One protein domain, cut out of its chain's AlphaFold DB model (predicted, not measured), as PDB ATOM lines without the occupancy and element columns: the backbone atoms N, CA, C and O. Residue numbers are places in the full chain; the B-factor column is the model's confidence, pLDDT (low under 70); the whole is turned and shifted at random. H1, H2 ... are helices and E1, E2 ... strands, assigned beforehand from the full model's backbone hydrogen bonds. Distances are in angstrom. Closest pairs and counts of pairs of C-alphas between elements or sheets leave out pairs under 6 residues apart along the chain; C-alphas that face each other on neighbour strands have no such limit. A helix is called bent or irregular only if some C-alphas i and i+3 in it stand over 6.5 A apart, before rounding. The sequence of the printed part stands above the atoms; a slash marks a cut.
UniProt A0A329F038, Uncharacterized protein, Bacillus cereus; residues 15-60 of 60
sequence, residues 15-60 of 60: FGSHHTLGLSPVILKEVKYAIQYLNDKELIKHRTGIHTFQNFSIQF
ATOM      1  N   PHE A  15     -45.632 -49.721  38.800       93.50
ATOM      2  CA  PHE A  15     -44.193 -49.613  38.664       93.50
ATOM      3  C   PHE A  15     -43.846 -48.523  37.657       93.50
ATOM      4  O   PHE A  15     -44.518 -48.365  36.638       93.50
ATOM      5  N   GLY A  16     -42.780 -47.778  37.948       89.12
ATOM      6  CA  GLY A  16     -42.158 -46.889  36.968       89.12
ATOM      7  C   GLY A  16     -41.343 -47.667  35.929       89.12
ATOM      8  O   GLY A  16     -41.139 -48.874  36.059       89.12
ATOM      9  N   SER A  17     -40.802 -46.963  34.933       89.25
ATOM     10  CA  SER A  17     -40.061 -47.557  33.806       89.25
ATOM     11  C   SER A  17     -38.858 -48.417  34.213       89.25
ATOM     12  O   SER A  17     -38.520 -49.367  33.519       89.25
ATOM     13  N   HIS A  18     -38.225 -48.121  35.351       88.25
ATOM     14  CA  HIS A  18     -37.095 -48.900  35.875       88.25
ATOM     15  C   HIS A  18     -37.529 -50.139  36.686       88.25
ATOM     16  O   HIS A  18     -36.685 -50.875  37.186       88.25
ATOM     17  N   HIS A  19     -38.840 -50.363  36.846       87.69
ATOM     18  CA  HIS A  19     -39.473 -51.532  37.475       87.69
ATOM     19  C   HIS A  19     -38.953 -51.909  38.880       87.69
ATOM     20  O   HIS A  19     -39.135 -53.032  39.339       87.69
ATOM     21  N   THR A  20     -38.298 -50.970  39.575       88.62
ATOM     22  CA  THR A  20     -37.608 -51.221  40.853       88.62
ATOM     23  C   THR A  20     -38.459 -50.846  42.070       88.62
ATOM     24  O   THR A  20     -38.449 -51.559  43.068       88.62
ATOM     25  N   LEU A  21     -39.208 -49.739  42.001       86.75
ATOM     26  CA  LEU A  21     -40.049 -49.257  43.098       86.75
ATOM     27  C   LEU A  21     -41.523 -49.523  42.792       86.75
ATOM     28  O   LEU A  21     -42.060 -49.026  41.801       86.75
ATOM     29  N   GLY A  22     -42.159 -50.303  43.663       91.38
ATOM     30  CA  GLY A  22     -43.593 -50.549  43.647       91.38
ATOM     31  C   GLY A  22     -44.360 -49.467  44.390       91.38
ATOM     32  O   GLY A  22     -44.065 -49.188  45.549       91.38
ATOM     33  N   LEU A  23     -45.368 -48.894  43.746       91.94
ATOM     34  CA  LEU A  23     -46.271 -47.914  44.334       91.94
ATOM     35  C   LEU A  23     -47.653 -48.528  44.553       91.94
ATOM     36  O   LEU A  23     -48.130 -49.347  43.759       91.94
ATOM     37  N   SER A  24     -48.304 -48.098  45.631       92.31
ATOM     38  CA  SER A  24     -49.699 -48.440  45.898       92.31
ATOM     39  C   SER A  24     -50.603 -47.904  44.776       92.31
ATOM     40  O   SER A  24     -50.450 -46.740  44.396       92.31
ATOM     41  N   PRO A  25     -51.595 -48.677  44.290       92.44
ATOM     42  CA  PRO A  25     -52.569 -48.226  43.288       92.44
ATOM     43  C   PRO A  25     -53.354 -46.968  43.682       92.44
ATOM     44  O   PRO A  25     -53.901 -46.287  42.816       92.44
ATOM     45  N   VAL A  26     -53.380 -46.625  44.977       90.88
ATOM     46  CA  VAL A  26     -53.975 -45.385  45.504       90.88
ATOM     47  C   VAL A  26     -53.430 -44.141  44.795       90.88
ATOM     48  O   VAL A  26     -54.195 -43.205  44.559       90.88
ATOM     49  N   ILE A  27     -52.164 -44.157  44.358       91.88
ATOM     50  CA  ILE A  27     -51.548 -43.025  43.655       91.88
ATOM     51  C   ILE A  27     -52.291 -42.646  42.361       91.88
ATOM     52  O   ILE A  27     -52.284 -41.482  41.978       91.88
ATOM     53  N   LEU A  28     -53.014 -43.569  41.708       90.88
ATOM     54  CA  LEU A  28     -53.820 -43.241  40.518       90.88
ATOM     55  C   LEU A  28     -54.955 -42.269  40.838       90.88
ATOM     56  O   LEU A  28     -55.285 -41.408  40.023       90.88
ATOM     57  N   LYS A  29     -55.550 -42.391  42.031       90.56
ATOM     58  CA  LYS A  29     -56.598 -41.475  42.498       90.56
ATOM     59  C   LYS A  29     -56.003 -40.109  42.813       90.56
ATOM     60  O   LYS A  29     -56.579 -39.099  42.416       90.56
ATOM     61  N   GLU A  30     -54.836 -40.086  43.455       92.56
ATOM     62  CA  GLU A  30     -54.115 -38.851  43.776       92.56
ATOM     63  C   GLU A  30     -53.687 -38.098  42.510       92.56
ATOM     64  O   GLU A  30     -53.945 -36.902  42.390       92.56
ATOM     65  N   VAL A  31     -53.119 -38.799  41.522       93.81
ATOM     66  CA  VAL A  31     -52.727 -38.215  40.230       93.81
ATOM     67  C   VAL A  31     -53.948 -37.720  39.456       93.81
ATOM     68  O   VAL A  31     -53.922 -36.609  38.929       93.81
ATOM     69  N   LYS A  32     -55.048 -38.489  39.415       93.19
ATOM     70  CA  LYS A  32     -56.294 -38.050  38.764       93.19
ATOM     71  C   LYS A  32     -56.816 -36.751  39.379       93.19
ATOM     72  O   LYS A  32     -57.139 -35.824  38.640       93.19
ATOM     73  N   TYR A  33     -56.861 -36.678  40.707       94.94
ATOM     74  CA  TYR A  33     -57.273 -35.472  41.420       94.94
ATOM     75  C   TYR A  33     -56.331 -34.293  41.139       94.94
ATOM     76  O   TYR A  33     -56.794 -33.197  40.835       94.94
ATOM     77  N   ALA A  34     -55.016 -34.519  41.180       96.25
ATOM     78  CA  ALA A  34     -54.016 -33.497  40.892       96.25
ATOM     79  C   ALA A  34     -54.179 -32.904  39.484       96.25
ATOM     80  O   ALA A  34     -54.193 -31.684  39.332       96.25
ATOM     81  N   ILE A  35     -54.362 -33.745  38.460       94.56
ATOM     82  CA  ILE A  35     -54.582 -33.288  37.081       94.56
ATOM     83  C   ILE A  35     -55.894 -32.506  36.953       94.56
ATOM     84  O   ILE A  35     -55.899 -31.449  36.324       94.56
ATOM     85  N   GLN A  36     -56.984 -32.980  37.567       96.56
ATOM     86  CA  GLN A  36     -58.264 -32.260  37.578       96.56
ATOM     87  C   GLN A  36     -58.114 -30.877  38.220       96.56
ATOM     88  O   GLN A  36     -58.464 -29.877  37.603       96.56
ATOM     89  N   TYR A  37     -57.494 -30.802  39.398       97.12
ATOM     90  CA  TYR A  37     -57.225 -29.541  40.087       97.12
ATOM     91  C   TYR A  37     -56.402 -28.566  39.232       97.12
ATOM     92  O   TYR A  37     -56.745 -27.390  39.120       97.12
ATOM     93  N   LEU A  38     -55.316 -29.047  38.618       96.88
ATOM     94  CA  LEU A  38     -54.452 -28.223  37.772       96.88
ATOM     95  C   LEU A  38     -55.194 -27.695  36.539       96.88
ATOM     96  O   LEU A  38     -54.995 -26.541  36.157       96.88
ATOM     97  N   ASN A  39     -56.044 -28.525  35.932       95.31
ATOM     98  CA  ASN A  39     -56.858 -28.152  34.783       95.31
ATOM     99  C   ASN A  39     -57.929 -27.116  35.154       95.31
ATOM    100  O   ASN A  39     -58.017 -26.075  34.512       95.31
ATOM    101  N   ASP A  40     -58.682 -27.356  36.229       98.00
ATOM    102  CA  ASP A  40     -59.772 -26.483  36.685       98.00
ATOM    103  C   ASP A  40     -59.276 -25.097  37.125       98.00
ATOM    104  O   ASP A  40     -60.014 -24.113  37.084       98.00
ATOM    105  N   LYS A  41     -58.012 -25.005  37.554       96.94
ATOM    106  CA  LYS A  41     -57.334 -23.746  37.897       96.94
ATOM    107  C   LYS A  41     -56.542 -23.134  36.738       96.94
ATOM    108  O   LYS A  41     -55.850 -22.143  36.952       96.94
ATOM    109  N   GLU A  42     -56.603 -23.730  35.547       96.19
ATOM    110  CA  GLU A  42     -55.852 -23.319  34.354       96.19
ATOM    111  C   GLU A  42     -54.325 -23.232  34.569       96.19
ATOM    112  O   GLU A  42     -53.615 -22.514  33.859       96.19
ATOM    113  N   LEU A  43     -53.786 -23.975  35.543       95.62
ATOM    114  CA  LEU A  43     -52.367 -23.928  35.919       95.62
ATOM    115  C   LEU A  43     -51.469 -24.645  34.908       95.62
ATOM    116  O   LEU A  43     -50.287 -24.338  34.814       95.62
ATOM    117  N   ILE A  44     -52.044 -25.553  34.120       94.56
ATOM    118  CA  ILE A  44     -51.348 -26.318  33.074       94.56
ATOM    119  C   ILE A  44     -51.707 -25.851  31.659       94.56
ATOM    120  O   ILE A  44     -51.391 -26.537  30.688       94.56
ATOM    121  N   LYS A  45     -52.329 -24.670  31.510       95.38
ATOM    122  CA  LYS A  45     -52.754 -24.133  30.201       95.38
ATOM    123  C   LYS A  45     -51.612 -24.023  29.185       95.38
ATOM    124  O   LYS A  45     -51.813 -24.239  27.995       95.38
ATOM    125  N   HIS A  46     -50.407 -23.731  29.672       94.25
ATOM    126  CA  HIS A  46     -49.200 -23.588  28.855       94.25
ATOM    127  C   HIS A  46     -48.370 -24.871  28.776       94.25
ATOM    128  O   HIS A  46     -47.393 -24.894  28.036       94.25
ATOM    129  N   ARG A  47     -48.778 -25.937  29.486       90.12
ATOM    130  CA  ARG A  47     -48.115 -27.253  29.519       90.12
ATOM    131  C   ARG A  47     -46.612 -27.159  29.798       90.12
ATOM    132  O   ARG A  47     -45.818 -27.767  29.095       90.12
ATOM    133  N   THR A  48     -46.235 -26.367  30.793       93.88
ATOM    134  CA  THR A  48     -44.846 -26.228  31.231       93.88
ATOM    135  C   THR A  48     -44.778 -26.151  32.747       93.88
ATOM    136  O   THR A  48     -45.699 -25.658  33.398       93.88
ATOM    137  N   GLY A  49     -43.652 -26.595  33.301       94.25
ATOM    138  CA  GLY A  49     -43.323 -26.421  34.712       94.25
ATOM    139  C   GLY A  49     -43.446 -27.699  35.534       94.25
ATOM    140  O   GLY A  49     -43.823 -28.763  35.044       94.25
ATOM    141  N   ILE A  50     -43.072 -27.578  36.809       96.81
ATOM    142  CA  ILE A  50     -43.104 -28.670  37.782       96.81
ATOM    143  C   ILE A  50     -44.106 -28.305  38.872       96.81
ATOM    144  O   ILE A  50     -43.959 -27.287  39.548       96.81
ATOM    145  N   HIS A  51     -45.109 -29.159  39.058       96.31
ATOM    146  CA  HIS A  51     -46.103 -29.038  40.118       96.31
ATOM    147  C   HIS A  51     -45.864 -30.124  41.162       96.31
ATOM    148  O   HIS A  51     -45.964 -31.313  40.860       96.31
ATOM    149  N   THR A  52     -45.548 -29.715  42.389       97.06
ATOM    150  CA  THR A  52     -45.238 -30.632  43.492       97.06
ATOM    151  C   THR A  52     -46.443 -30.816  44.408       97.06
ATOM    152  O   THR A  52     -47.046 -29.850  44.869       97.06
ATOM    153  N   PHE A  53     -46.754 -32.077  44.686       94.75
ATOM    154  CA  PHE A  53     -47.721 -32.546  45.673       94.75
ATOM    155  C   PHE A  53     -46.959 -33.270  46.794       94.75
ATOM    156  O   PHE A  53     -45.753 -33.478  46.687       94.75
ATOM    157  N   GLN A  54     -47.636 -33.656  47.881       90.38
ATOM    158  CA  GLN A  54     -46.960 -34.221  49.065       90.38
ATOM    159  C   GLN A  54     -46.035 -35.405  48.734       90.38
ATOM    160  O   GLN A  54     -44.910 -35.451  49.222       90.38
ATOM    161  N   ASN A  55     -46.493 -36.321  47.876       88.75
ATOM    162  CA  ASN A  55     -45.815 -37.598  47.633       88.75
ATOM    163  C   ASN A  55     -45.238 -37.737  46.214       88.75
ATOM    164  O   ASN A  55     -44.606 -38.748  45.913       88.75
ATOM    165  N   PHE A  56     -45.481 -36.772  45.324       93.12
ATOM    166  CA  PHE A  56     -45.048 -36.833  43.926       93.12
ATOM    167  C   PHE A  56     -45.027 -35.447  43.279       93.12
ATOM    168  O   PHE A  56     -45.651 -34.504  43.765       93.12
ATOM    169  N   SER A  57     -44.363 -35.347  42.131       95.62
ATOM    170  CA  SER A  57     -44.404 -34.166  41.270       95.62
ATOM    171  C   SER A  57     -44.877 -34.547  39.873       95.62
ATOM    172  O   SER A  57     -44.655 -35.668  39.415       95.62
ATOM    173  N   ILE A  58     -45.518 -33.600  39.193       94.75
ATOM    174  CA  ILE A  58     -45.885 -33.700  37.779       94.75
ATOM    175  C   ILE A  58     -45.060 -32.672  37.013       94.75
ATOM    176  O   ILE A  58     -45.034 -31.500  37.389       94.75
ATOM    177  N   GLN A  59     -44.407 -33.115  35.944       94.56
ATOM    178  CA  GLN A  59     -43.671 -32.259  35.021       94.56
ATOM    179  C   GLN A  59     -44.379 -32.252  33.665       94.56
ATOM    180  O   GLN A  59     -44.712 -33.320  33.148       94.56
ATOM    181  N   PHE A  60     -44.597 -31.053  33.121       90.50
ATOM    182  CA  PHE A  60     -45.127 -30.821  31.777       90.50
ATOM    183  C   PHE A  60     -44.050 -30.234  30.865       90.50
ATOM    184  O   PHE A  60     -43.266 -29.380  31.355       90.50
TER     185      PHE A  60
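AT A GLANCE: This is residues 15 to 60 of the 60 residues of an uncharacterized protein of Bacillus cereus (UniProt A0A329F038). A small two-stranded hairpin, E1 and E2, lies alongside one helix, H1, facing its residues 31 to 38 across a rather loose gap, and residues 16 to 22 stick out beyond the first end of the helix as a hook. The helix and the stretch before it make the longest axis, and the chain turns after the far end of H1 and folds back through residues 41 to 49 to reach the hairpin. The printed part has 46 residues, with one named helix and two named strands in the order H1, E1, E2 along the chain; the strands form one antiparallel sheet in the order E1, E2. The class is mixed, helices and strands, although only 20 residues, under half of those printed, are in named elements. The whole is loose, with a radius of gyration of the C-alphas of 11.9 A, and elongated, with spans of 33 by 18 by 15 A.

IN THESE COORDINATES: Strand E1 is residues 50 to 52, Ile 50 to Thr 52, and measures 6.4 A from first to last C-alpha. It begins at C-alpha 50, at (-43.104, -28.670, 37.782). Strand E2 is residues 57 to 59, Ser 57 to Gln 59, and measures 6.6 A. It ends at C-alpha 59, at (-43.671, -32.259, 35.021), one residue before Phe 60, the chain's last. Helix H1 is residues 27 to 40, Ile 27 to Asp 40, 14 residues and 19.7 A from first to last C-alpha. It runs from C-alpha 27 at (-51.548, -43.025, 43.655) to C-alpha 40 at (-59.772, -26.483, 36.685), and over that course y rises while z falls. Before H1, residues 15 to 26 are a stretch of 12 residues with no named element.

HOW THE PARTS SIT: E1 and E2 are neighbour strands and antiparallel, with 167 degrees between their N-to-C directions, and they form a hairpin. The C-alphas of Ile 50 and Gln 59 face each other at 4.6 A, those of His 51 and Ile 58 at 5.2 A, and those of Thr 52 and Ser 57 at 4.3 A. Two backbone pairs between the strands are within hydrogen-bond range: N 51 and O 58 at 2.9 A, and N 58 and O 51 at 2.9 A. The link from E1 to E2, 4 residues, is tight. H1 and E2 are near each other, with no pair of C-alphas within 8 A but 5 pairs within 10 A. H1 and E1 have 4 pairs of C-alphas within 10 A. On the helix, residues 31 to 38 make these pairs with the two strands. The link from H1 to E1, 9 residues, is short but not tight. H1 is not bent, and every O i to N i+4 pair inside it is within hydrogen-bond range. Residues 16 to 22 stand free: no C-alpha 8 or more residues away along the chain comes within 10 A of theirs.

THE WHOLE: The two C-alphas farthest apart are those of Thr 20 and Glu 42, at 34.0 A. The C-alphas of the first and last printed residues, Phe 15 and Phe 60, are 20.0 A apart. The C-alphas of residues 15 to 26 lie 12 to 19 A from the mean of the C-alphas. The printed part has no cut, and neither link between named elements is long. The mean pLDDT of the printed part is 93.2, and no printed residue is under 70. By element the model's mean confidence is 97 for E1, 95 for E2 and 94 for H1.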